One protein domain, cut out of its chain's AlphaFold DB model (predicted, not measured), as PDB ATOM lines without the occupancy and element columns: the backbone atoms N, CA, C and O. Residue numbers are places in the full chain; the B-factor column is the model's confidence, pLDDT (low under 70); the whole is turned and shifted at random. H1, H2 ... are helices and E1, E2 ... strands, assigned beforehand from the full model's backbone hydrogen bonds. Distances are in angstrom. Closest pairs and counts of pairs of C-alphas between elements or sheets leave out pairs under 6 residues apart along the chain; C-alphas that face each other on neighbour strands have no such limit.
ATOM      1  N   VAL A  59      13.614 -38.618 -65.522       89.00
ATOM      2  CA  VAL A  59      14.464 -39.664 -66.115       89.00
ATOM      3  C   VAL A  59      14.123 -41.007 -65.483       89.00
ATOM      4  O   VAL A  59      14.101 -41.140 -64.262       89.00
ATOM      5  N   LYS A  60      13.831 -42.006 -66.319       90.56
ATOM      6  CA  LYS A  60      13.480 -43.369 -65.899       90.56
ATOM      7  C   LYS A  60      14.420 -44.361 -66.563       90.56
ATOM      8  O   LYS A  60      14.430 -44.478 -67.785       90.56
ATOM      9  N   LEU A  61      15.196 -45.075 -65.757       87.25
ATOM     10  CA  LEU A  61      16.052 -46.168 -66.209       87.25
ATOM     11  C   LEU A  61      15.353 -47.497 -65.922       87.25
ATOM     12  O   LEU A  61      14.910 -47.744 -64.805       87.25
ATOM     13  N   ASN A  62      15.245 -48.335 -66.946       83.62
ATOM     14  CA  ASN A  62      14.632 -49.662 -66.873       83.62
ATOM     15  C   ASN A  62      15.682 -50.774 -66.738       83.62
ATOM     16  O   ASN A  62      15.331 -51.928 -66.508       83.62
ATOM     17  N   SER A  63      16.960 -50.440 -66.919       75.31
ATOM     18  CA  SER A  63      18.067 -51.385 -66.868       75.31
ATOM     19  C   SER A  63      18.803 -51.315 -65.535       75.31
ATOM     20  O   SER A  63      19.019 -50.238 -64.985       75.31
ATOM     21  N   ALA A  64      19.229 -52.481 -65.049       75.94
ATOM     22  CA  ALA A  64      20.163 -52.596 -63.931       75.94
ATOM     23  C   ALA A  64      21.626 -52.364 -64.358       75.94
ATOM     24  O   ALA A  64      22.510 -52.328 -63.504       75.94
ATOM     25  N   VAL A  65      21.894 -52.245 -65.665       75.25
ATOM     26  CA  VAL A  65      23.239 -51.998 -66.191       75.25
ATOM     27  C   VAL A  65      23.645 -50.560 -65.849       75.25
ATOM     28  O   VAL A  65      22.948 -49.626 -66.255       75.25
ATOM     29  N   PRO A  66      24.748 -50.354 -65.108       85.56
ATOM     30  CA  PRO A  66      25.230 -49.016 -64.806       85.56
ATOM     31  C   PRO A  66      25.684 -48.316 -66.090       85.56
ATOM     32  O   PRO A  66      26.344 -48.899 -66.952       85.56
ATOM     33  N   ILE A  67      25.340 -47.037 -66.215       91.00
ATOM     34  CA  ILE A  67      25.759 -46.213 -67.348       91.00
ATOM     35  C   ILE A  67      27.185 -45.731 -67.081       91.00
ATOM     36  O   ILE A  67      27.377 -44.704 -66.449       91.00
ATOM     37  N   GLU A  68      28.198 -46.460 -67.540       93.25
ATOM     38  CA  GLU A  68      29.603 -46.051 -67.361       93.25
ATOM     39  C   GLU A  68      30.037 -44.980 -68.370       93.25
ATOM     40  O   GLU A  68      30.782 -44.060 -68.036       93.25
ATOM     41  N   VAL A  69      29.534 -45.071 -69.601       94.19
ATOM     42  CA  VAL A  69      29.818 -44.125 -70.683       94.19
ATOM     43  C   VAL A  69      28.509 -43.667 -71.306       94.19
ATOM     44  O   VAL A  69      27.692 -44.494 -71.718       94.19
ATOM     45  N   LEU A  70      28.324 -42.350 -71.397       95.75
ATOM     46  CA  LEU A  70      27.131 -41.715 -71.946       95.75
ATOM     47  C   LEU A  70      27.494 -40.733 -73.063       95.75
ATOM     48  O   LEU A  70      28.126 -39.711 -72.819       95.75
ATOM     49  N   ALA A  71      27.025 -40.996 -74.278       95.44
ATOM     50  CA  ALA A  71      27.077 -40.076 -75.403       95.44
ATOM     51  C   ALA A  71      25.735 -39.345 -75.555       95.44
ATOM     52  O   ALA A  71      24.698 -39.952 -75.822       95.44
ATOM     53  N   VAL A  72      25.740 -38.026 -75.419       95.69
ATOM     54  CA  VAL A  72      24.562 -37.186 -75.625       95.69
ATOM     55  C   VAL A  72      24.726 -36.433 -76.938       95.69
ATOM     56  O   VAL A  72      25.527 -35.508 -77.050       95.69
ATOM     57  N   CYS A  73      23.982 -36.860 -77.956       92.75
ATOM     58  CA  CYS A  73      24.039 -36.307 -79.303       92.75
ATOM     59  C   CYS A  73      22.898 -35.313 -79.506       92.75
ATOM     60  O   CYS A  73      21.731 -35.643 -79.293       92.75
ATOM     61  N   VAL A  74      23.220 -34.097 -79.937       90.56
ATOM     62  CA  VAL A  74      22.273 -32.976 -79.956       90.56
ATOM     63  C   VAL A  74      22.006 -32.513 -81.388       90.56
ATOM     64  O   VAL A  74      22.913 -32.471 -82.222       90.56
ATOM     65  N   ARG A  75      20.758 -32.121 -81.685       86.75
ATOM     66  CA  ARG A  75      20.378 -31.462 -82.953       86.75
ATOM     67  C   ARG A  75      20.792 -32.287 -84.182       86.75
ATOM     68  O   ARG A  75      20.483 -33.474 -84.253       86.75
ATOM     69  N   ALA A  76      21.459 -31.680 -85.163       79.69
ATOM     70  CA  ALA A  76      21.889 -32.347 -86.390       79.69
ATOM     71  C   ALA A  76      22.868 -33.515 -86.133       79.69
ATOM     72  O   ALA A  76      22.921 -34.452 -86.927       79.69
ATOM     73  N   MET A  77      23.564 -33.518 -84.990       84.19
ATOM     74  CA  MET A  77      24.454 -34.611 -84.581       84.19
ATOM     75  C   MET A  77      23.701 -35.816 -83.997       84.19
ATOM     76  O   MET A  77      24.282 -36.891 -83.866       84.19
ATOM     77  N   ALA A  78      22.395 -35.701 -83.714       82.00
ATOM     78  CA  ALA A  78      21.551 -36.811 -83.254       82.00
ATOM     79  C   ALA A  78      21.443 -37.970 -84.269       82.00
ATOM     80  O   ALA A  78      20.925 -39.038 -83.939       82.00
ATOM     81  N   ALA A  79      21.922 -37.764 -85.501       79.88
ATOM     82  CA  ALA A  79      22.047 -38.787 -86.531       79.88
ATOM     83  C   ALA A  79      23.206 -39.772 -86.290       79.88
ATOM     84  O   ALA A  79      23.164 -40.875 -86.833       79.88
ATOM     85  N   ILE A  80      24.218 -39.399 -85.495       84.00
ATOM     86  CA  ILE A  80      25.430 -40.208 -85.289       84.00
ATOM     87  C   ILE A  80      25.101 -41.588 -84.702       84.00
ATOM     88  O   ILE A  80      25.517 -42.566 -85.322       84.00
ATOM     89  N   PRO A  81      24.301 -41.719 -83.619       79.12
ATOM     90  CA  PRO A  81      23.944 -43.030 -83.076       79.12
ATOM     91  C   PRO A  81      23.248 -43.937 -84.098       79.12
ATOM     92  O   PRO A  81      23.557 -45.117 -84.192       79.12
ATOM     93  N   ALA A  82      22.378 -43.376 -84.945       72.69
ATOM     94  CA  ALA A  82      21.682 -44.136 -85.985       72.69
ATOM     95  C   ALA A  82      22.596 -44.579 -87.144       72.69
ATOM     96  O   ALA A  82      22.200 -45.404 -87.966       72.69
ATOM     97  N   GLY A  83      23.784 -43.985 -87.280       69.94
ATOM     98  CA  GLY A  83      24.802 -44.400 -88.243       69.94
ATOM     99  C   GLY A  83      25.675 -45.550 -87.745       69.94
ATOM    100  O   GLY A  83      26.447 -46.095 -88.534       69.94
ATOM    101  N   LEU A  84      25.577 -45.921 -86.466       72.56
ATOM    102  CA  LEU A  84      26.398 -46.964 -85.862       72.56
ATOM    103  C   LEU A  84      25.927 -48.351 -86.291       72.56
ATOM    104  O   LEU A  84      24.737 -48.658 -86.274       72.56
ATOM    105  N   LYS A  85      26.873 -49.215 -86.662       64.06
ATOM    106  CA  LYS A  85      26.597 -50.645 -86.824       64.06
ATOM    107  C   LYS A  85      26.535 -51.306 -85.448       64.06
ATOM    108  O   LYS A  85      27.494 -51.201 -84.684       64.06
ATOM    109  N   GLY A  86      25.453 -52.028 -85.167       72.75
ATOM    110  CA  GLY A  86      25.313 -52.819 -83.946       72.75
ATOM    111  C   GLY A  86      23.861 -53.047 -83.549       72.75
ATOM    112  O   GLY A  86      22.943 -52.541 -84.194       72.75
ATOM    113  N   GLU A  87      23.681 -53.835 -82.495       83.50
ATOM    114  CA  GLU A  87      22.413 -53.937 -81.776       83.50
ATOM    115  C   GLU A  87      22.271 -52.733 -80.837       83.50
ATOM    116  O   GLU A  87      23.250 -52.300 -80.226       83.50
ATOM    117  N   GLU A  88      21.057 -52.194 -80.737       90.00
ATOM    118  CA  GLU A  88      20.704 -51.155 -79.771       90.00
ATOM    119  C   GLU A  88      19.555 -51.654 -78.892       90.00
ATOM    120  O   GLU A  88      18.575 -52.222 -79.380       90.00
ATOM    121  N   GLU A  89      19.666 -51.433 -77.587       92.25
ATOM    122  CA  GLU A  89      18.655 -51.823 -76.608       92.25
ATOM    123  C   GLU A  89      18.126 -50.579 -75.904       92.25
ATOM    124  O   GLU A  89      18.894 -49.774 -75.382       92.25
ATOM    125  N   ASN A  90      16.806 -50.392 -75.870       92.88
ATOM    126  CA  ASN A  90      16.219 -49.305 -75.092       92.88
ATOM    127  C   ASN A  90      16.270 -49.661 -73.600       92.88
ATOM    128  O   ASN A  90      15.558 -50.557 -73.146       92.88
ATOM    129  N   VAL A  91      17.085 -48.932 -72.844       93.94
ATOM    130  CA  VAL A  91      17.323 -49.170 -71.414       93.94
ATOM    131  C   VAL A  91      16.652 -48.143 -70.511       93.94
ATOM    132  O   VAL A  91      16.730 -48.254 -69.289       93.94
ATOM    133  N   GLY A  92      15.985 -47.142 -71.076       93.81
ATOM    134  CA  GLY A  92      15.371 -46.079 -70.298       93.81
ATOM    135  C   GLY A  92      14.842 -44.947 -71.158       93.81
ATOM    136  O   GLY A  92      14.934 -44.946 -72.383       93.81
ATOM    137  N   THR A  93      14.270 -43.950 -70.506       94.75
ATOM    138  CA  THR A  93      13.691 -42.794 -71.173       94.75
ATOM    139  C   THR A  93      13.877 -41.530 -70.355       94.75
ATOM    140  O   THR A  93      13.820 -41.557 -69.128       94.75
ATOM    141  N   VAL A  94      13.993 -40.410 -71.052       93.25
ATOM    142  CA  VAL A  94      13.971 -39.060 -70.503       93.25
ATOM    143  C   VAL A  94      12.699 -38.368 -70.979       93.25
ATOM    144  O   VAL A  94      12.500 -38.194 -72.179       93.25
ATOM    145  N   THR A  95      11.822 -37.988 -70.062       92.50
ATOM    146  CA  THR A  95      10.582 -37.267 -70.346       92.50
ATOM    147  C   THR A  95      10.777 -35.785 -70.056       92.50
ATOM    148  O   THR A  95      11.046 -35.382 -68.927       92.50
ATOM    149  N   VAL A  96      10.632 -34.969 -71.094       89.00
ATOM    150  CA  VAL A  96      10.726 -33.509 -71.037       89.00
ATOM    151  C   VAL A  96       9.332 -32.921 -71.188       89.00
ATOM    152  O   VAL A  96       8.643 -33.231 -72.155       89.00
ATOM    153  N   TYR A  97       8.927 -32.059 -70.264       86.62
ATOM    154  CA  TYR A  97       7.667 -31.322 -70.349       86.62
ATOM    155  C   TYR A  97       7.916 -30.002 -71.078       86.62
ATOM    156  O   TYR A  97       8.758 -29.211 -70.658       86.62
ATOM    157  N   MET A  98       7.250 -29.806 -72.218       78.88
ATOM    158  CA  MET A  98       7.448 -28.632 -73.078       78.88
ATOM    159  C   MET A  98       6.507 -27.476 -72.712       78.88
ATOM    160  O   MET A  98       6.695 -26.359 -73.188       78.88
ATOM    161  N   ASP A  99       5.497 -27.745 -71.890       77.38
ATOM    162  CA  ASP A  99       4.529 -26.787 -71.380       77.38
ATOM    163  C   ASP A  99       4.442 -26.825 -69.849       77.38
ATOM    164  O   ASP A  99       4.977 -27.708 -69.175       77.38
ATOM    165  N   GLU A 100       3.790 -25.804 -69.304       72.81
ATOM    166  CA  GLU A 100       3.621 -25.612 -67.861       72.81
ATOM    167  C   GLU A 100       2.626 -26.625 -67.281       72.81
ATOM    168  O   GLU A 100       2.843 -27.150 -66.189       72.81
ATOM    169  N   ASP A 101       1.588 -26.964 -68.048       73.56
ATOM    170  CA  ASP A 101       0.543 -27.910 -67.647       73.56
ATOM    171  C   ASP A 101       1.025 -29.377 -67.698       73.56
ATOM    172  O   ASP A 101       0.398 -30.280 -67.141       73.56
ATOM    173  N   GLY A 102       2.179 -29.630 -68.326       72.44
ATOM    174  CA  GLY A 102       2.762 -30.959 -68.494       72.44
ATOM    175  C   GLY A 102       1.978 -31.863 -69.449       72.44
ATOM    176  O   GLY A 102       2.249 -33.066 -69.495       72.44
ATOM    177  N   GLU A 103       1.021 -31.309 -70.193       77.06
ATOM    178  CA  GLU A 103       0.216 -32.029 -71.180       77.06
ATOM    179  C   GLU A 103       1.037 -32.348 -72.437       77.06
ATOM    180  O   GLU A 103       0.856 -33.398 -73.059       77.06
ATOM    181  N   ASN A 104       2.009 -31.498 -72.772       82.00
ATOM    182  CA  ASN A 104       2.919 -31.681 -73.892       82.00
ATOM    183  C   ASN A 104       4.262 -32.252 -73.424       82.00
ATOM    184  O   ASN A 104       5.305 -31.588 -73.421       82.00
ATOM    185  N   ALA A 105       4.233 -33.520 -73.022       87.19
ATOM    186  CA  ALA A 105       5.426 -34.270 -72.662       87.19
ATOM    187  C   ALA A 105       6.055 -34.953 -73.885       87.19
ATOM    188  O   ALA A 105       5.389 -35.620 -74.679       87.19
ATOM    189  N   ARG A 106       7.380 -34.852 -74.006       88.31
ATOM    190  CA  ARG A 106       8.176 -35.547 -75.014       88.31
ATOM    191  C   ARG A 106       9.110 -36.549 -74.358       88.31
ATOM    192  O   ARG A 106       9.974 -36.180 -73.571       88.31
ATOM    193  N   THR A 107       8.984 -37.810 -74.752       91.50
ATOM    194  CA  THR A 107       9.835 -38.893 -74.255       91.50
ATOM    195  C   THR A 107      10.966 -39.185 -75.237       91.50
ATOM    196  O   THR A 107      10.733 -39.418 -76.425       91.50
ATOM    197  N   ILE A 108      12.197 -39.165 -74.736       92.44
ATOM    198  CA  ILE A 108      13.437 -39.408 -75.469       92.44
ATOM    199  C   ILE A 108      14.021 -40.733 -74.963       92.44
ATOM    200  O   ILE A 108      14.289 -40.848 -73.768       92.44
ATOM    201  N   PRO A 109      14.201 -41.750 -75.815       93.00
ATOM    202  CA  PRO A 109      14.777 -43.021 -75.391       93.00
ATOM    203  C   PRO A 109      16.275 -42.898 -75.073       93.00
ATOM    204  O   PRO A 109      16.994 -42.106 -75.687       93.00
ATOM    205  N   ILE A 110      16.726 -43.725 -74.134       94.25
ATOM    206  CA  ILE A 110      18.129 -43.971 -73.805       94.25
ATOM    207  C   ILE A 110      18.464 -45.353 -74.354       94.25
ATOM    208  O   ILE A 110      17.847 -46.347 -73.966       94.25
ATOM    209  N   PHE A 111      19.435 -45.412 -75.257       93.50
ATOM    210  CA  PHE A 111      19.864 -46.667 -75.866       93.50
ATOM    211  C   PHE A 111      21.187 -47.132 -75.276       93.50
ATOM    212  O   PHE A 111      22.077 -46.320 -75.044       93.50
ATOM    213  N   HIS A 112      21.320 -48.432 -75.062       92.88
ATOM    214  CA  HIS A 112      22.576 -49.113 -74.795       92.88
ATOM    215  C   HIS A 112      23.074 -49.750 -76.095       92.88
ATOM    216  O   HIS A 112      22.286 -50.349 -76.826       92.88
ATOM    217  N   HIS A 113      24.370 -49.610 -76.372       91.19
ATOM    218  CA  HIS A 113      25.053 -50.174 -77.539       91.19
ATOM    219  C   HIS A 113      26.063 -51.230 -77.069       91.19
ATOM    220  O   HIS A 113      27.239 -50.895 -76.886       91.19
ATOM    221  N   PRO A 114      25.659 -52.504 -76.874       87.25
ATOM    222  CA  PRO A 114      26.517 -53.526 -76.269       87.25
ATOM    223  C   PRO A 114      27.825 -53.747 -77.034       87.25
ATOM    224  O   PRO A 114      28.885 -53.897 -76.431       87.25
ATOM    225  N   SER A 115      27.776 -53.696 -78.372       85.19
ATOM    226  CA  SER A 115      28.946 -53.901 -79.238       85.19
ATOM    227  C   SER A 115      30.061 -52.874 -79.020       85.19
ATOM    228  O   SER A 115      31.216 -53.159 -79.326       85.19
ATOM    229  N   HIS A 116      29.713 -51.696 -78.500       83.38
ATOM    230  CA  HIS A 116      30.630 -50.579 -78.271       83.38
ATOM    231  C   HIS A 116      30.688 -50.165 -76.791       83.38
ATOM    232  O   HIS A 116      31.407 -49.232 -76.456       83.38
ATOM    233  N   SER A 117      29.942 -50.856 -75.918       88.69
ATOM    234  CA  SER A 117      29.910 -50.660 -74.459       88.69
ATOM    235  C   SER A 117      29.634 -49.217 -74.014       88.69
ATOM    236  O   SER A 117      30.260 -48.712 -73.084       88.69
ATOM    237  N   PHE A 118      28.687 -48.531 -74.661       92.12
ATOM    238  CA  PHE A 118      28.281 -47.182 -74.255       92.12
ATOM    239  C   PHE A 118      26.771 -46.964 -74.392       92.12
ATOM    240  O   PHE A 118      26.063 -47.724 -75.054       92.12
ATOM    241  N   HIS A 119      26.279 -45.901 -73.762       94.31
ATOM    242  CA  HIS A 119      24.884 -45.481 -73.822       94.31
ATOM    243  C   HIS A 119      24.739 -44.205 -74.638       94.31
ATOM    244  O   HIS A 119      25.616 -43.347 -74.601       94.31
ATOM    245  N   SER A 120      23.625 -44.038 -75.344       94.88
ATOM    246  CA  SER A 120      23.364 -42.848 -76.149       94.88
ATOM    247  C   SER A 120      22.004 -42.223 -75.869       94.88
ATOM    248  O   SER A 120      21.009 -42.940 -75.735       94.88
ATOM    249  N   ILE A 121      21.953 -40.892 -75.892       94.94
ATOM    250  CA  ILE A 121      20.718 -40.104 -75.875       94.94
ATOM    251  C   ILE A 121      20.746 -39.144 -77.062       94.94
ATOM    252  O   ILE A 121      21.667 -38.340 -77.193       94.94
ATOM    253  N   SER A 122      19.716 -39.201 -77.907       93.56
ATOM    254  CA  SER A 122      19.557 -38.293 -79.047       93.56
ATOM    255  C   SER A 122      18.572 -37.178 -78.708       93.56
ATOM    256  O   SER A 122      17.354 -37.366 -78.757       93.56
ATOM    257  N   ILE A 123      19.101 -36.003 -78.375       90.94
ATOM    258  CA  ILE A 123      18.316 -34.831 -77.991       90.94
ATOM    259  C   ILE A 123      17.771 -34.145 -79.250       90.94
ATOM    260  O   ILE A 123      18.533 -33.825 -80.171       90.94
ATOM    261  N   PRO A 124      16.450 -33.913 -79.323       79.81
ATOM    262  CA  PRO A 124      15.833 -33.308 -80.489       79.81
ATOM    263  C   PRO A 124      16.243 -31.843 -80.664       79.81
ATOM    264  O   PRO A 124      16.667 -31.196 -79.710       79.81
ATOM    265  N   PRO A 125      16.057 -31.280 -81.872       72.75
ATOM    266  CA  PRO A 125      16.529 -29.932 -82.158       72.75
ATOM    267  C   PRO A 125      15.749 -28.805 -81.483       72.75
ATOM    268  O   PRO A 125      16.247 -27.687 -81.422       72.75
ATOM    269  N   PHE A 126      14.558 -29.100 -80.963       77.25
ATOM    270  CA  PHE A 126      13.702 -28.135 -80.287       77.25
ATOM    271  C   PHE A 126      13.647 -28.487 -78.804       77.25
ATOM    272  O   PHE A 126      12.951 -29.431 -78.418       77.25
ATOM    273  N   LEU A 127      14.397 -27.739 -78.002       84.12
ATOM    274  CA  LEU A 127      14.345 -27.781 -76.549       84.12
ATOM    275  C   LEU A 127      14.247 -26.342 -76.043       84.12
ATOM    276  O   LEU A 127      15.045 -25.496 -76.442       84.12
ATOM    277  N   ASP A 128      13.258 -26.059 -75.195       84.69
ATOM    278  CA  ASP A 128      13.118 -24.734 -74.594       84.69
ATOM    279  C   ASP A 128      14.367 -24.431 -73.736       84.69
ATOM    280  O   ASP A 128      14.737 -25.254 -72.889       84.69
ATOM    281  N   PRO A 129      15.033 -23.273 -73.908       85.81
ATOM    282  CA  PRO A 129      16.182 -22.892 -73.090       85.81
ATOM    283  C   PRO A 129      15.939 -23.012 -71.580       85.81
ATOM    284  O   PRO A 129      16.858 -23.358 -70.836       85.81
ATOM    285  N   ARG A 130      14.697 -22.785 -71.129       85.38
ATOM    286  CA  ARG A 130      14.284 -22.884 -69.723       85.38
ATOM    287  C   ARG A 130      14.399 -24.306 -69.173       85.38
ATOM    288  O   ARG A 130      14.670 -24.472 -67.987       85.38
ATOM    289  N   VAL A 131      14.237 -25.330 -70.015       88.62
ATOM    290  CA  VAL A 131      14.340 -26.735 -69.590       88.62
ATOM    291  C   VAL A 131      15.736 -27.317 -69.797       88.62
ATOM    292  O   VAL A 131      16.033 -28.352 -69.211       88.62
ATOM    293  N   CYS A 132      16.622 -26.666 -70.563       92.12
ATOM    294  CA  CYS A 132      17.980 -27.159 -70.835       92.12
ATOM    295  C   CYS A 132      18.754 -27.504 -69.556       92.12
ATOM    296  O   CYS A 132      19.318 -28.591 -69.438       92.12
ATOM    297  N   TYR A 133      18.770 -26.579 -68.593       92.88
ATOM    298  CA  TYR A 133      19.521 -26.746 -67.350       92.88
ATOM    299  C   TYR A 133      18.909 -27.812 -66.434       92.88
ATOM    300  O   TYR A 133      19.639 -28.612 -65.847       92.88
ATOM    301  N   LEU A 134      17.575 -27.853 -66.361       92.50
ATOM    302  CA  LEU A 134      16.833 -28.857 -65.596       92.50
ATOM    303  C   LEU A 134      17.018 -30.257 -66.189       92.50
ATOM    304  O   LEU A 134      17.223 -31.216 -65.456       92.50
ATOM    305  N   LEU A 135      17.001 -30.368 -67.517       93.88
ATOM    306  CA  LEU A 135      17.219 -31.621 -68.229       93.88
ATOM    307  C   LEU A 135      18.639 -32.140 -68.025       93.88
ATOM    308  O   LEU A 135      18.828 -33.322 -67.757       93.88
ATOM    309  N   ALA A 136      19.632 -31.256 -68.126       95.62
ATOM    310  CA  ALA A 136      21.020 -31.603 -67.867       95.62
ATOM    311  C   ALA A 136      21.211 -32.114 -66.432       95.62
ATOM    312  O   ALA A 136      21.833 -33.155 -66.235       95.62
ATOM    313  N   ALA A 137      20.630 -31.424 -65.443       94.94
ATOM    314  CA  ALA A 137      20.653 -31.865 -64.052       94.94
ATOM    315  C   ALA A 137      20.001 -33.245 -63.889       94.94
ATOM    316  O   ALA A 137      20.645 -34.153 -63.375       94.94
ATOM    317  N   ALA A 138      18.782 -33.425 -64.406       94.56
ATOM    318  CA  ALA A 138      18.029 -34.669 -64.281       94.56
ATOM    319  C   ALA A 138      18.743 -35.868 -64.932       94.56
ATOM    320  O   ALA A 138      18.734 -36.965 -64.378       94.56
ATOM    321  N   ILE A 139      19.392 -35.672 -66.088       95.25
ATOM    322  CA  ILE A 139      20.208 -36.715 -66.730       95.25
ATOM    323  C   ILE A 139      21.394 -37.086 -65.838       95.25
ATOM    324  O   ILE A 139      21.648 -38.271 -65.640       95.25
ATOM    325  N   LEU A 140      22.102 -36.099 -65.283       95.56
ATOM    326  CA  LEU A 140      23.257 -36.364 -64.423       95.56
ATOM    327  C   LEU A 140      22.877 -36.946 -63.055       95.56
ATOM    328  O   LEU A 140      23.658 -37.702 -62.493       95.56
ATOM    329  N   ASP A 141      21.693 -36.629 -62.531       93.81
ATOM    330  CA  ASP A 141      21.156 -37.225 -61.298       93.81
ATOM    331  C   ASP A 141      20.785 -38.704 -61.483       93.81
ATOM    332  O   ASP A 141      20.789 -39.472 -60.523       93.81
ATOM    333  N   ALA A 142      20.464 -39.112 -62.714       91.25
ATOM    334  CA  ALA A 142      20.075 -40.480 -63.034       91.25
ATOM    335  C   ALA A 142      21.258 -41.410 -63.343       91.25
ATOM    336  O   ALA A 142      21.075 -42.628 -63.374       91.25
ATOM    337  N   VAL A 143      22.454 -40.873 -63.596       90.19
ATOM    338  CA  VAL A 143      23.655 -41.667 -63.900       90.19
ATOM    339  C   VAL A 143      24.602 -41.740 -62.707       90.19
ATOM    340  O   VAL A 143      24.472 -41.013 -61.724       90.19
ATOM    341  N   THR A 144      25.569 -42.652 -62.770       89.12
ATOM    342  CA  THR A 144      26.554 -42.799 -61.695       89.12
ATOM    343  C   THR A 144      27.559 -41.640 -61.697       89.12
ATOM    344  O   THR A 144      27.916 -41.147 -62.762       89.12
ATOM    345  N   PRO A 145      28.119 -41.232 -60.545       86.25
ATOM    346  CA  PRO A 145      29.151 -40.187 -60.516       86.25
ATOM    347  C   PRO A 145      30.414 -40.525 -61.326       86.25
ATOM    348  O   PRO A 145      31.123 -39.632 -61.777       86.25
ATOM    349  N   SER A 146      30.696 -41.817 -61.526       90.25
ATOM    350  CA  SER A 146      31.807 -42.319 -62.343       90.25
ATOM    351  C   SER A 146      31.536 -42.298 -63.850       90.25
ATOM    352  O   SER A 146      32.411 -42.681 -64.622       90.25
ATOM    353  N   THR A 147      30.335 -41.902 -64.282       94.12
ATOM    354  CA  THR A 147      29.954 -41.891 -65.695       94.12
ATOM    355  C   THR A 147      30.792 -40.880 -66.473       94.12
ATOM    356  O   THR A 147      30.821 -39.700 -66.133       94.12
ATOM    357  N   LYS A 148      31.420 -41.315 -67.568       95.62
ATOM    358  CA  LYS A 148      32.059 -40.414 -68.535       95.62
ATOM    359  C   LYS A 148      31.024 -39.907 -69.532       95.62
ATOM    360  O   LYS A 148      30.298 -40.704 -70.129       95.62
ATOM    361  N   VAL A 149      30.960 -38.592 -69.732       96.94
ATOM    362  CA  VAL A 149      29.949 -37.952 -70.587       96.94
ATOM    363  C   VAL A 149      30.580 -37.351 -71.843       96.94
ATOM    364  O   VAL A 149      31.469 -36.509 -71.778       96.94
ATOM    365  N   TYR A 150      30.068 -37.719 -73.010       96.44
ATOM    366  CA  TYR A 150      30.467 -37.150 -74.293       96.44
ATOM    367  C   TYR A 150      29.310 -36.366 -74.890       96.44
ATOM    368  O   TYR A 150      28.256 -36.932 -75.168       96.44
ATOM    369  N   VAL A 151      29.489 -35.067 -75.102       96.75
ATOM    370  CA  VAL A 151      28.453 -34.209 -75.688       96.75
ATOM    371  C   VAL A 151      28.786 -33.979 -77.152       96.75
ATOM    372  O   VAL A 151      29.750 -33.289 -77.450       96.75
ATOM    373  N   VAL A 152      28.016 -34.544 -78.080       95.25
ATOM    374  CA  VAL A 152      28.269 -34.376 -79.519       95.25
ATOM    375  C   VAL A 152      27.289 -33.357 -80.082       95.25
ATOM    376  O   VAL A 152      26.093 -33.638 -80.191       95.25
ATOM    377  N   ALA A 153      27.785 -32.166 -80.407       93.81
ATOM    378  CA  ALA A 153      26.950 -31.011 -80.722       93.81
ATOM    379  C   ALA A 153      27.446 -30.241 -81.959       93.81
ATOM    380  O   ALA A 153      28.649 -30.186 -82.221       93.81
ATOM    381  N   PRO A 154      26.530 -29.635 -82.734       91.44
ATOM    382  CA  PRO A 154      26.896 -28.700 -83.788       91.44
ATOM    383  C   PRO A 154      27.218 -27.308 -83.213       91.44
ATOM    384  O   PRO A 154      26.619 -26.887 -82.225       91.44
ATOM    385  N   SER A 155      28.105 -26.554 -83.865       89.06
ATOM    386  CA  SER A 155      28.328 -25.131 -83.572       89.06
ATOM    387  C   SER A 155      28.317 -24.275 -84.838       89.06
ATOM    388  O   SER A 155      29.016 -24.564 -85.811       89.06
ATOM    389  N   LEU A 156      27.534 -23.192 -84.784       80.19
ATOM    390  CA  LEU A 156      27.407 -22.186 -85.844       80.19
ATOM    391  C   LEU A 156      28.519 -21.127 -85.788       80.19
ATOM    392  O   LEU A 156      28.831 -20.499 -86.797       80.19
ATOM    393  N   THR A 157      29.114 -20.905 -84.613       69.62
ATOM    394  CA  THR A 157      30.119 -19.858 -84.355       69.62
ATOM    395  C   THR A 157      31.536 -20.421 -84.423       69.62
ATOM    396  O   THR A 157      32.374 -20.150 -83.566       69.62
ATOM    397  N   TYR A 158      31.801 -21.247 -85.429       66.06
ATOM    398  CA  TYR A 158      32.967 -22.120 -85.472       66.06
ATOM    399  C   TYR A 158      34.043 -21.645 -86.468       66.06
ATOM    400  O   TYR A 158      33.715 -21.221 -87.581       66.06
ATOM    401  N   ASP A 159      35.325 -21.721 -86.086       64.62
ATOM    402  CA  ASP A 159      36.449 -21.425 -86.988       64.62
ATOM    403  C   ASP A 159      36.553 -22.481 -88.105       64.62
ATOM    404  O   ASP A 159      36.622 -23.682 -87.863       64.62
ATOM    405  N   ARG A 160      36.578 -22.040 -89.365       66.81
ATOM    406  CA  ARG A 160      36.483 -22.916 -90.550       66.81
ATOM    407  C   ARG A 160      37.700 -23.822 -90.762       66.81
ATOM    408  O   ARG A 160      37.658 -24.671 -91.653       66.81
ATOM    409  N   SER A 161      38.767 -23.629 -89.991       77.12
ATOM    410  CA  SER A 161      40.044 -24.336 -90.116       77.12
ATOM    411  C   SER A 161      39.943 -25.844 -89.847       77.12
ATOM    412  O   SER A 161      40.676 -26.618 -90.464       77.12
ATOM    413  N   HIS A 162      38.999 -26.281 -89.008       85.75
ATOM    414  CA  HIS A 162      38.818 -27.690 -88.648       85.75
ATOM    415  C   HIS A 162      37.363 -28.151 -88.814       85.75
ATOM    416  O   HIS A 162      36.430 -27.357 -88.760       85.75
ATOM    417  N   ALA A 163      37.149 -29.448 -89.048       89.56
ATOM    418  CA  ALA A 163      35.795 -30.007 -89.110       89.56
ATOM    419  C   ALA A 163      35.187 -30.177 -87.707       89.56
ATOM    420  O   ALA A 163      33.984 -29.980 -87.523       89.56
ATOM    421  N   VAL A 164      36.029 -30.538 -86.734       92.25
ATOM    422  CA  VAL A 164      35.653 -30.878 -85.359       92.25
ATOM    423  C   VAL A 164      36.689 -30.320 -84.386       92.25
ATOM    424  O   VAL A 164      37.888 -30.368 -84.668       92.25
ATOM    425  N   SER A 165      36.221 -29.843 -83.236       93.44
ATOM    426  CA  SER A 165      37.035 -29.493 -82.071       93.44
ATOM    427  C   SER A 165      36.462 -30.130 -80.825       93.44
ATOM    428  O   SER A 165      35.331 -30.614 -80.813       93.44
ATOM    429  N   ILE A 166      37.236 -30.084 -79.750       94.25
ATOM    430  CA  ILE A 166      36.819 -30.590 -78.450       94.25
ATOM    431  C   ILE A 166      36.898 -29.526 -77.362       94.25
ATOM    432  O   ILE A 166      37.788 -28.679 -77.358       94.25
ATOM    433  N   LEU A 167      35.973 -29.593 -76.414       94.94
ATOM    434  CA  LEU A 167      35.986 -28.789 -75.200       94.94
ATOM    435  C   LEU A 167      35.836 -29.723 -73.990       94.94
ATOM    436  O   LEU A 167      34.723 -30.178 -73.710       94.94
ATOM    437  N   PRO A 168      36.937 -30.065 -73.302       96.00
ATOM    438  CA  PRO A 168      36.878 -30.880 -72.099       96.00
ATOM    439  C   PRO A 168      36.517 -30.061 -70.860       96.00
ATOM    440  O   PRO A 168      36.857 -28.886 -70.743       96.00
ATOM    441  N   THR A 169      35.892 -30.738 -69.905       96.69
ATOM    442  CA  THR A 169      35.854 -30.321 -68.494       96.69
ATOM    443  C   THR A 169      37.247 -30.370 -67.870       96.69
ATOM    444  O   THR A 169      38.128 -31.095 -68.347       96.69
ATOM    445  N   THR A 170      37.445 -29.677 -66.749       95.50
ATOM    446  CA  THR A 170      38.708 -29.715 -65.994       95.50
ATOM    447  C   THR A 170      39.071 -31.146 -65.586       95.50
ATOM    448  O   THR A 170      40.232 -31.549 -65.687       95.50
ATOM    449  N   ALA A 171      38.072 -31.946 -65.198       92.25
ATOM    450  CA  ALA A 171      38.245 -33.349 -64.825       92.25
ATOM    451  C   ALA A 171      38.713 -34.233 -66.000       92.25
ATOM    452  O   ALA A 171      39.471 -35.178 -65.790       92.25
ATOM    453  N   ALA A 172      38.304 -33.914 -67.233       92.12
ATOM    454  CA  ALA A 172      38.667 -34.665 -68.435       92.12
ATOM    455  C   ALA A 172      39.903 -34.111 -69.169       92.12
ATOM    456  O   ALA A 172      40.444 -34.784 -70.047       92.12
ATOM    457  N   ALA A 173      40.388 -32.913 -68.823       88.62
ATOM    458  CA  ALA A 173      41.444 -32.215 -69.564       88.62
ATOM    459  C   ALA A 173      42.748 -33.023 -69.715       88.62
ATOM    460  O   ALA A 173      43.447 -32.882 -70.714       88.62
ATOM    461  N   LYS A 174      43.069 -33.894 -68.749       82.12
ATOM    462  CA  LYS A 174      44.269 -34.750 -68.788       82.12
ATOM    463  C   LYS A 174      44.125 -35.979 -69.691       82.12
ATOM    464  O   LYS A 174      45.137 -36.538 -70.095       82.12
ATOM    465  N   GLU A 175      42.896 -36.412 -69.972       76.31
ATOM    466  CA  GLU A 175      42.607 -37.572 -70.829       76.31
ATOM    467  C   GLU A 175      42.454 -37.181 -72.303       76.31
ATOM    468  O   GLU A 175      42.433 -38.038 -73.186       76.31
ATOM    469  N   VAL A 176      42.360 -35.881 -72.586       79.00
ATOM    470  CA  VAL A 176      42.362 -35.373 -73.950       79.00
ATOM    471  C   VAL A 176      43.768 -35.497 -74.529       79.00
ATOM    472  O   VAL A 176      44.611 -34.611 -74.421       79.00
ATOM    473  N   THR A 177      44.013 -36.641 -75.155       63.41
ATOM    474  CA  THR A 177      45.195 -36.910 -75.966       63.41
ATOM    475  C   THR A 177      44.729 -37.182 -77.387       63.41
ATOM    476  O   THR A 177      44.013 -38.156 -77.619       63.41
ATOM    477  N   GLY A 178      45.097 -36.338 -78.347       67.12
ATOM    478  CA  GLY A 178      44.736 -36.590 -79.737       67.12
ATOM    479  C   GLY A 178      44.972 -35.416 -80.671       67.12
ATOM    480  O   GLY A 178      45.282 -34.307 -80.242       67.12
ATOM    481  N   ASP A 179      44.781 -35.700 -81.956       79.75
ATOM    482  CA  ASP A 179      44.957 -34.758 -83.067       79.75
ATOM    483  C   ASP A 179      43.777 -33.781 -83.224       79.75
ATOM    484  O   ASP A 179      43.812 -32.896 -84.080       79.75
ATOM    485  N   VAL A 180      42.708 -33.943 -82.433       87.62
ATOM    486  CA  VAL A 180      41.523 -33.080 -82.512       87.62
ATOM    487  C   VAL A 180      41.788 -31.785 -81.735       87.62
ATOM    488  O   VAL A 180      42.055 -31.840 -80.532       87.62
ATOM    489  N   PRO A 181      41.713 -30.613 -82.384       91.56
ATOM    490  CA  PRO A 181      42.064 -29.350 -81.752       91.56
ATOM    491  C   PRO A 181      41.055 -28.948 -80.676       91.56
ATOM    492  O   PRO A 181      39.851 -29.177 -80.802       91.56
ATOM    493  N   LEU A 182      41.541 -28.269 -79.638       92.19
ATOM    494  CA  LEU A 182      40.679 -27.657 -78.628       92.19
ATOM    495  C   LEU A 182      39.837 -26.533 -79.242       92.19
ATOM    496  O   LEU A 182      40.349 -25.755 -80.048       92.19
ATOM    497  N   LEU A 183      38.582 -26.404 -78.809       91.00
ATOM    498  CA  LEU A 183      37.694 -25.311 -79.201       91.00
ATOM    499  C   LEU A 183      38.327 -23.965 -78.809       91.00
ATOM    500  O   LEU A 183      38.598 -23.728 -77.632       91.00
ATOM    501  N   GLN A 184      38.577 -23.099 -79.791       88.25
ATOM    502  CA  GLN A 184      39.199 -21.790 -79.574       88.25
ATOM    503  C   GLN A 184      38.158 -20.660 -79.580       88.25
ATOM    504  O   GLN A 184      37.190 -20.722 -80.340       88.25
ATOM    505  N   PRO A 185      38.359 -19.583 -78.800       88.50
ATOM    506  CA  PRO A 185      37.590 -18.352 -78.951       88.50
ATOM    507  C   PRO A 185      37.670 -17.802 -80.392       88.50
ATOM    508  O   PRO A 185      38.722 -17.913 -81.022       88.50
ATOM    509  N   PRO A 186      36.602 -17.173 -80.922       87.00
ATOM    510  CA  PRO A 186      35.358 -16.788 -80.245       87.00
ATOM    511  C   PRO A 186      34.285 -17.891 -80.210       87.00
ATOM    512  O   PRO A 186      33.140 -17.614 -79.851       87.00
ATOM    513  N   SER A 187      34.614 -19.125 -80.604       86.81
ATOM    514  CA  SER A 187      33.651 -20.223 -80.619       86.81
ATOM    515  C   SER A 187      33.178 -20.580 -79.217       86.81
ATOM    516  O   SER A 187      33.950 -20.602 -78.259       86.81
ATOM    517  N   MET A 188      31.886 -20.882 -79.100       88.06
ATOM    518  CA  MET A 188      31.269 -21.272 -77.837       88.06
ATOM    519  C   MET A 188      30.138 -22.268 -78.050       88.06
ATOM    520  O   MET A 188      29.540 -22.347 -79.126       88.06
ATOM    521  N   LEU A 189      29.850 -23.016 -76.991       89.94
ATOM    522  CA  LEU A 189      28.652 -23.831 -76.880       89.94
ATOM    523  C   LEU A 189      27.521 -22.988 -76.297       89.94
ATOM    524  O   LEU A 189      27.750 -22.147 -75.429       89.94
ATOM    525  N   THR A 190      26.295 -23.251 -76.733       90.12
ATOM    526  CA  THR A 190      25.091 -22.613 -76.192       90.12
ATOM    527  C   THR A 190      24.003 -23.660 -75.960       90.12
ATOM    528  O   THR A 190      24.193 -24.838 -76.244       90.12
ATOM    529  N   GLY A 191      22.871 -23.268 -75.373       91.69
ATOM    530  CA  GLY A 191      21.725 -24.167 -75.215       91.69
ATOM    531  C   GLY A 191      21.997 -25.383 -74.321       91.69
ATOM    532  O   GLY A 191      22.597 -25.271 -73.250       91.69
ATOM    533  N   PHE A 192      21.494 -26.544 -74.742       93.69
ATOM    534  CA  PHE A 192      21.512 -27.762 -73.935       93.69
ATOM    535  C   PHE A 192      22.918 -28.347 -73.771       93.69
ATOM    536  O   PHE A 192      23.286 -28.746 -72.670       93.69
ATOM    537  N   GLU A 193      23.725 -28.362 -74.827       93.75
ATOM    538  CA  GLU A 193      25.094 -28.872 -74.780       93.75
ATOM    539  C   GLU A 193      25.983 -28.077 -73.815       93.75
ATOM    540  O   GLU A 193      26.758 -28.670 -73.065       93.75
ATOM    541  N   ALA A 194      25.818 -26.751 -73.764       94.94
ATOM    542  CA  ALA A 194      26.508 -25.905 -72.797       94.94
ATOM    543  C   ALA A 194      26.005 -26.157 -71.374       94.94
ATOM    544  O   ALA A 194      26.808 -26.244 -70.447       94.94
ATOM    545  N   ALA A 195      24.687 -26.302 -71.198       96.31
ATOM    546  CA  ALA A 195      24.089 -26.599 -69.901       96.31
ATOM    547  C   ALA A 195      24.582 -27.942 -69.343       96.31
ATOM    548  O   ALA A 195      24.969 -28.010 -68.178       96.31
ATOM    549  N   LEU A 196      24.628 -28.985 -70.177       97.12
ATOM    550  CA  LEU A 196      25.123 -30.305 -69.798       97.12
ATOM    551  C   LEU A 196      26.607 -30.268 -69.435       97.12
ATOM    552  O   LEU A 196      26.970 -30.719 -68.354       97.12
ATOM    553  N   LEU A 197      27.449 -29.668 -70.281       97.00
ATOM    554  CA  LEU A 197      28.881 -29.569 -69.996       97.00
ATOM    555  C   LEU A 197      29.156 -28.754 -68.719       97.00
ATOM    556  O   LEU A 197      29.982 -29.152 -67.902       97.00
ATOM    557  N   SER A 198      28.412 -27.665 -68.501       97.31
ATOM    558  CA  SER A 198      28.520 -26.842 -67.286       97.31
ATOM    559  C   SER A 198      28.097 -27.602 -66.029       97.31
ATOM    560  O   SER A 198      28.682 -27.418 -64.963       97.31
ATOM    561  N   GLN A 199      27.073 -28.454 -66.128       97.19
ATOM    562  CA  GLN A 199      26.652 -29.305 -65.017       97.19
ATOM    563  C   GLN A 199      27.684 -30.389 -64.709       97.19
ATOM    564  O   GLN A 199      27.942 -30.647 -63.535       97.19
ATOM    565  N   CYS A 200      28.308 -30.977 -65.734       96.94
ATOM    566  CA  CYS A 200      29.411 -31.913 -65.538       96.94
ATOM    567  C   CYS A 200      30.585 -31.240 -64.820       96.94
ATOM    568  O   CYS A 200      31.055 -31.767 -63.817       96.94
ATOM    569  N   GLU A 201      30.990 -30.044 -65.265       96.69
ATOM    570  CA  GLU A 201      32.066 -29.269 -64.632       96.69
ATOM    571  C   GLU A 201      31.770 -29.002 -63.149       96.69
ATOM    572  O   GLU A 201      32.593 -29.287 -62.284       96.69
ATOM    573  N   ARG A 202      30.559 -28.525 -62.831       96.19
ATOM    574  CA  ARG A 202      30.140 -28.233 -61.448       96.19
ATOM    575  C   ARG A 202      30.117 -29.453 -60.530       96.19
ATOM    576  O   ARG A 202      30.195 -29.286 -59.317       96.19
ATOM    577  N   ARG A 203      29.923 -30.644 -61.092       95.19
ATOM    578  CA  ARG A 203      29.824 -31.914 -60.361       95.19
ATOM    579  C   ARG A 203      31.120 -32.722 -60.417       95.19
ATOM    580  O   ARG A 203      31.122 -33.860 -59.964       95.19
ATOM    581  N   GLU A 204      32.181 -32.159 -61.000       95.06
ATOM    582  CA  GLU A 204      33.462 -32.836 -61.237       95.06
ATOM    583  C   GLU A 204      33.321 -34.146 -62.043       95.06
ATOM    584  O   GLU A 204      34.135 -35.062 -61.938       95.06
ATOM    585  N   VAL A 205      32.285 -34.232 -62.884       95.25
ATOM    586  CA  VAL A 205      32.054 -35.366 -63.781       95.25
ATOM    587  C   VAL A 205      32.938 -35.205 -65.011       95.25
ATOM    588  O   VAL A 205      32.941 -34.155 -65.658       95.25
ATOM    589  N   GLN A 206      33.665 -36.264 -65.370       95.69
ATOM    590  CA  GLN A 206      34.489 -36.266 -66.573       95.69
ATOM    591  C   GLN A 206      33.610 -36.144 -67.814       95.69
ATOM    592  O   GLN A 206      32.863 -37.062 -68.160       95.69
ATOM    593  N   ALA A 207      33.725 -35.012 -68.505       96.88
ATOM    594  CA  ALA A 207      33.018 -34.793 -69.753       96.88
ATOM    595  C   ALA A 207      33.859 -34.114 -70.833       96.88
ATOM    596  O   ALA A 207      34.709 -33.269 -70.539       96.88
ATOM    597  N   VAL A 208      33.579 -34.465 -72.088       96.56
ATOM    598  CA  VAL A 208      34.175 -33.859 -73.285       96.56
ATOM    599  C   VAL A 208      33.066 -33.514 -74.269       96.56
ATOM    600  O   VAL A 208      32.295 -34.384 -74.677       96.56
ATOM    601  N   ALA A 209      32.986 -32.253 -74.683       96.38
ATOM    602  CA  ALA A 209      32.153 -31.872 -75.811       96.38
ATOM    603  C   ALA A 209      32.931 -32.031 -77.120       96.38
ATOM    604  O   ALA A 209      34.024 -31.493 -77.252       96.38
ATOM    605  N   ILE A 210      32.359 -32.751 -78.080       95.06
ATOM    606  CA  ILE A 210      32.823 -32.898 -79.457       95.06
ATOM    607  C   ILE A 210      31.957 -31.980 -80.313       95.06
ATOM    608  O   ILE A 210      30.750 -32.184 -80.458       95.06
ATOM    609  N   VAL A 211      32.582 -30.941 -80.846       94.44
ATOM    610  CA  VAL A 211      31.922 -29.810 -81.486       94.44
ATOM    611  C   VAL A 211      32.203 -29.862 -82.975       94.44
ATOM    612  O   VAL A 211      33.319 -29.583 -83.404       94.44
ATOM    613  N   GLY A 212      31.200 -30.239 -83.762       92.88
ATOM    614  CA  GLY A 212      31.307 -30.241 -85.217       92.88
ATOM    615  C   GLY A 212      30.794 -28.937 -85.817       92.88
ATOM    616  O   GLY A 212      29.812 -28.364 -85.337       92.88
ATOM    617  N   ARG A 213      31.429 -28.471 -86.894       90.19
ATOM    618  CA  ARG A 213      30.953 -27.285 -87.616       90.19
ATOM    619  C   ARG A 213      29.546 -27.504 -88.185       90.19
ATOM    620  O   ARG A 213      29.238 -28.559 -88.743       90.19
ATOM    621  N   SER A 214      28.699 -26.489 -88.088       89.69
ATOM    622  CA  SER A 214      27.396 -26.458 -88.751       89.69
ATOM    623  C   SER A 214      27.180 -25.133 -89.477       89.69
ATOM    624  O   SER A 214      27.884 -24.146 -89.267       89.69
ATOM    625  N   SER A 215      26.202 -25.121 -90.375       85.88
ATOM    626  CA  SER A 215      25.745 -23.926 -91.082       85.88
ATOM    627  C   SER A 215      24.223 -23.806 -91.002       85.88
ATOM    628  O   SER A 215      23.537 -24.768 -90.663       85.88
ATOM    629  N   GLY A 216      23.684 -22.628 -91.321       83.62
ATOM    630  CA  GLY A 216      22.247 -22.352 -91.269       83.62
ATOM    631  C   GLY A 216      21.816 -21.650 -89.981       83.62
ATOM    632  O   GLY A 216      22.622 -21.028 -89.296       83.62
ATOM    633  N   VAL A 217      20.519 -21.710 -89.685       76.62
ATOM    634  CA  VAL A 217      19.948 -21.199 -88.432       76.62
ATOM    635  C   VAL A 217      19.703 -22.357 -87.476       76.62
ATOM    636  O   VAL A 217      19.520 -23.496 -87.917       76.62
ATOM    637  N   VAL A 218      19.657 -22.060 -86.177       67.62
ATOM    638  CA  VAL A 218      19.191 -23.009 -85.158       67.62
ATOM    639  C   VAL A 218      17.872 -23.625 -85.650       67.62
ATOM    640  O   VAL A 218      17.048 -22.911 -86.216       67.62
ATOM    641  N   GLU A 219      17.714 -24.948 -85.514       68.62
ATOM    642  CA  GLU A 219      16.595 -25.781 -86.026       68.62
ATOM    643  C   GLU A 219      16.671 -26.210 -87.501       68.62
ATOM    644  O   GLU A 219      16.110 -27.245 -87.866       68.62
ATOM    645  N   ARG A 220      17.382 -25.464 -88.349       76.31
ATOM    646  CA  ARG A 220      17.636 -25.820 -89.761       76.31
ATOM    647  C   ARG A 220      19.125 -25.956 -90.029       76.31
ATOM    648  O   ARG A 220      19.619 -25.577 -91.090       76.31
ATOM    649  N   GLU A 221      19.829 -26.470 -89.033       81.00
ATOM    650  CA  GLU A 221      21.263 -26.647 -89.115       81.00
ATOM    651  C   GLU A 221      21.600 -27.713 -90.144       81.00
ATOM    652  O   GLU A 221      21.071 -28.828 -90.129       81.00
ATOM    653  N   HIS A 222      22.513 -27.355 -91.029       84.62
ATOM    654  CA  HIS A 222      23.126 -28.267 -91.960       84.62
ATOM    655  C   HIS A 222      24.521 -28.619 -91.453       84.62
ATOM    656  O   HIS A 222      25.361 -27.740 -91.243       84.62
ATOM    657  N   VAL A 223      24.744 -29.914 -91.255       85.88
ATOM    658  CA  VAL A 223      26.049 -30.484 -90.932       85.88
ATOM    659  C   VAL A 223      26.478 -31.325 -92.121       85.88
ATOM    660  O   VAL A 223      25.724 -32.178 -92.597       85.88
ATOM    661  N   GLU A 224      27.681 -31.058 -92.613       87.38
ATOM    662  CA  GLU A 224      28.259 -31.791 -93.730       87.38
ATOM    663  C   GLU A 224      28.585 -33.241 -93.319       87.38
ATOM    664  O   GLU A 224      28.780 -33.574 -92.147       87.38
ATOM    665  N   THR A 225      28.601 -34.156 -94.291       85.75
ATOM    666  CA  THR A 225      28.765 -35.597 -94.010       85.75
ATOM    667  C   THR A 225      30.158 -35.942 -93.475       85.75
ATOM    668  O   THR A 225      30.283 -36.834 -92.637       85.75
ATOM    669  N   ASP A 226      31.190 -35.234 -93.928       88.50
ATOM    670  CA  ASP A 226      32.555 -35.317 -93.401       88.50
ATOM    671  C   ASP A 226      32.609 -34.915 -91.921       88.50
ATOM    672  O   ASP A 226      33.236 -35.605 -91.125       88.50
ATOM    673  N   VAL A 227      31.875 -33.876 -91.518       90.19
ATOM    674  CA  VAL A 227      31.802 -33.434 -90.118       90.19
ATOM    675  C   VAL A 227      31.134 -34.483 -89.239       90.19
ATOM    676  O   VAL A 227      31.626 -34.771 -88.148       90.19
ATOM    677  N   LEU A 228      30.037 -35.091 -89.704       89.00
ATOM    678  CA  LEU A 228      29.390 -36.201 -88.994       89.00
ATOM    679  C   LEU A 228      30.347 -37.392 -88.839       89.00
ATOM    680  O   LEU A 228      30.399 -38.006 -87.772       89.00
ATOM    681  N   HIS A 229      31.119 -37.694 -89.885       87.31
ATOM    682  CA  HIS A 229      32.098 -38.772 -89.865       87.31
ATOM    683  C   HIS A 229      33.242 -38.502 -88.880       87.31
ATOM    684  O   HIS A 229      33.516 -39.341 -88.024       87.31
ATOM    685  N   GLU A 230      33.863 -37.324 -88.948       90.19
ATOM    686  CA  GLU A 230      34.936 -36.923 -88.032       90.19
ATOM    687  C   GLU A 230      34.437 -36.821 -86.583       90.19
ATOM    688  O   GLU A 230      35.139 -37.233 -85.663       90.19
ATOM    689  N   SER A 231      33.199 -36.365 -86.357       92.12
ATOM    690  CA  SER A 231      32.615 -36.285 -85.008       92.12
ATOM    691  C   SER A 231      32.418 -37.671 -84.398       92.12
ATOM    692  O   SER A 231      32.729 -37.897 -83.230       92.12
ATOM    693  N   ALA A 232      31.933 -38.629 -85.191       89.81
ATOM    694  CA  ALA A 232      31.790 -40.003 -84.730       89.81
ATOM    695  C   ALA A 232      33.140 -40.696 -84.547       89.81
ATOM    696  O   ALA A 232      33.294 -41.463 -83.604       89.81
ATOM    697  N   LYS A 233      34.125 -40.415 -85.404       88.56
ATOM    698  CA  LYS A 233      35.495 -40.908 -85.237       88.56
ATOM    699  C   LYS A 233      36.122 -40.366 -83.951       88.56
ATOM    700  O   LYS A 233      36.697 -41.140 -83.197       88.56
ATOM    701  N   ALA A 234      35.954 -39.077 -83.659       90.50
ATOM    702  CA  ALA A 234      36.390 -38.491 -82.394       90.50
ATOM    703  C   ALA A 234      35.705 -39.178 -81.201       90.50
ATOM    704  O   ALA A 234      36.381 -39.581 -80.254       90.50
ATOM    705  N   LEU A 235      34.386 -39.395 -81.274       91.38
ATOM    706  CA  LEU A 235      33.647 -40.126 -80.243       91.38
ATOM    707  C   LEU A 235      34.210 -41.542 -80.057       91.38
ATOM    708  O   LEU A 235      34.507 -41.928 -78.933       91.38
ATOM    709  N   ALA A 236      34.414 -42.275 -81.153       88.81
ATOM    710  CA  ALA A 236      34.974 -43.624 -81.187       88.81
ATOM    711  C   ALA A 236      36.324 -43.712 -80.472       88.81
ATOM    712  O   ALA A 236      36.542 -44.599 -79.647       88.81
ATOM    713  N   THR A 237      37.226 -42.777 -80.778       87.88
ATOM    714  CA  THR A 237      38.545 -42.690 -80.152       87.88
ATOM    715  C   THR A 237      38.422 -42.476 -78.649       87.88
ATOM    716  O   THR A 237      39.085 -43.171 -77.883       87.88
ATOM    717  N   HIS A 238      37.548 -41.567 -78.218       87.56
ATOM    718  CA  HIS A 238      37.401 -41.244 -76.805       87.56
ATOM    719  C   HIS A 238      36.730 -42.348 -75.980       87.56
ATOM    720  O   HIS A 238      37.132 -42.566 -74.841       87.56
ATOM    721  N   ILE A 239      35.757 -43.069 -76.543       87.81
ATOM    722  CA  ILE A 239      35.113 -44.200 -75.854       87.81
ATOM    723  C   ILE A 239      35.926 -45.502 -75.959       87.81
ATOM    724  O   ILE A 239      35.493 -46.536 -75.463       87.81
ATOM    725  N   GLY A 240      37.088 -45.486 -76.627       83.81
ATOM    726  CA  GLY A 240      37.911 -46.680 -76.850       83.81
ATOM    727  C   GLY A 240      37.326 -47.669 -77.869       83.81
ATOM    728  O   GLY A 240      37.820 -48.787 -77.998       83.81
ATOM    729  N   ALA A 241      36.309 -47.268 -78.633       78.00
ATOM    730  CA  ALA A 241      35.670 -48.079 -79.663       78.00
ATOM    731  C   ALA A 241      36.274 -47.781 -81.041       78.00
ATOM    732  O   ALA A 241      35.585 -47.317 -81.944       78.00
ATOM    733  N   ALA A 242      37.562 -48.076 -81.247       64.81
ATOM    734  CA  ALA A 242      38.251 -47.812 -82.524       64.81
ATOM    735  C   ALA A 242      37.564 -48.447 -83.760       64.81
ATOM    736  O   ALA A 242      37.777 -48.005 -84.886       64.81
TER     737      ALA A 242
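What this domain is: This is residues 59 to 242 of the 286 residues of an uncharacterized protein of Saitoella complicata (strain BCRC 22490 / CBS 7301 / JCM 7358 / NBRC 10748 / NRRL Y-17804) (UniProt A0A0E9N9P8). One strongly twisted sheet of eight strands runs through the domain, with H2 and H3 packed together over one face and H4 over the other, near the E7 edge. The 184 printed residues hold four named helices and eight named strands, in the chain order E1 E2 H1 E3 E4 E5 H2 E6 E7 H3 E8 H4. The sheet is mixed, in the order E1 E3 E4 E5 E2 E6 E8 E7; the class is mixed, helices and strands. The whole is compact and rounded, with a radius of gyration of the C-alphas of 15.4 A and spans of 44 by 34 by 32 A.

Where its parts are: Find C-alpha 59 at (14.464, -39.664, -66.115), where E1, residues 59 to 61, begins. Across the sheet come E3, 89 to 97, 24.1 A; E4, 105 to 113, 25.7 A; E5, 118 to 123; E2, 69 to 74; E6, 148 to 155, 21.8 A; E8, 207 to 213; and E7, 164 to 168. The helices are H1, 75 to 79; H2, 129 to 142, 20.6 A; H3, 191 to 202, 16.6 A; and H4, 225 to 238, 20.1 A, ending at C-alpha 238 (37.401, -41.244, -76.805).

How they stand to each other: Start at parallel E2 and E6, where N 72 and O 150 are 2.8 A apart. E5 is E2's other parallel neighbour; look for N 71 and O 119 at 2.8 A. E3, E4 and E5 form a meander, each strand the antiparallel neighbour of the one before; N 94 and O 108 are 2.8 A apart, as are N 120 and O 111. At the edges, E1 is antiparallel to E3, with N 60 and O 93 at 2.8 A, and E7 to E8, with N 167 and O 209 at 2.8 A. E6 and E8 are parallel, with N 210 and O 151 at 2.7 A. E2, H1, E3 and E5, H2, E6 are split strand-helix-strand units, their parallel strands separated by others, with right-handed crossovers. On one face H2 and H3 touch, the closest C-alphas, of Ala 136 and Leu 196, 4.7 A apart. On the opposite face H4 lies over E8 at a height over the sheet of 8.8 A; their closest C-alphas, of Gly 212 and Val 227, are 5.9 A apart. H1 stands only just at the sheet's level, at 3.8 A. Each O i to N i+4 pair is within hydrogen-bond range in H3 and H4, 8 of 10 in H2, and 0 of 1 in H1, which has 1 of 2 O i to N i+3 pairs.

The domain as a whole: The C-alphas of Asp 101 and Asp 179, the two farthest apart, are 47.5 A apart. The printed part has no cut; the links E7 to H3 and E8 to H4 are long. Look for pLDDT under 70 at residues 83, 85, 157 to 160, 177 to 178, 218 to 219 and 242.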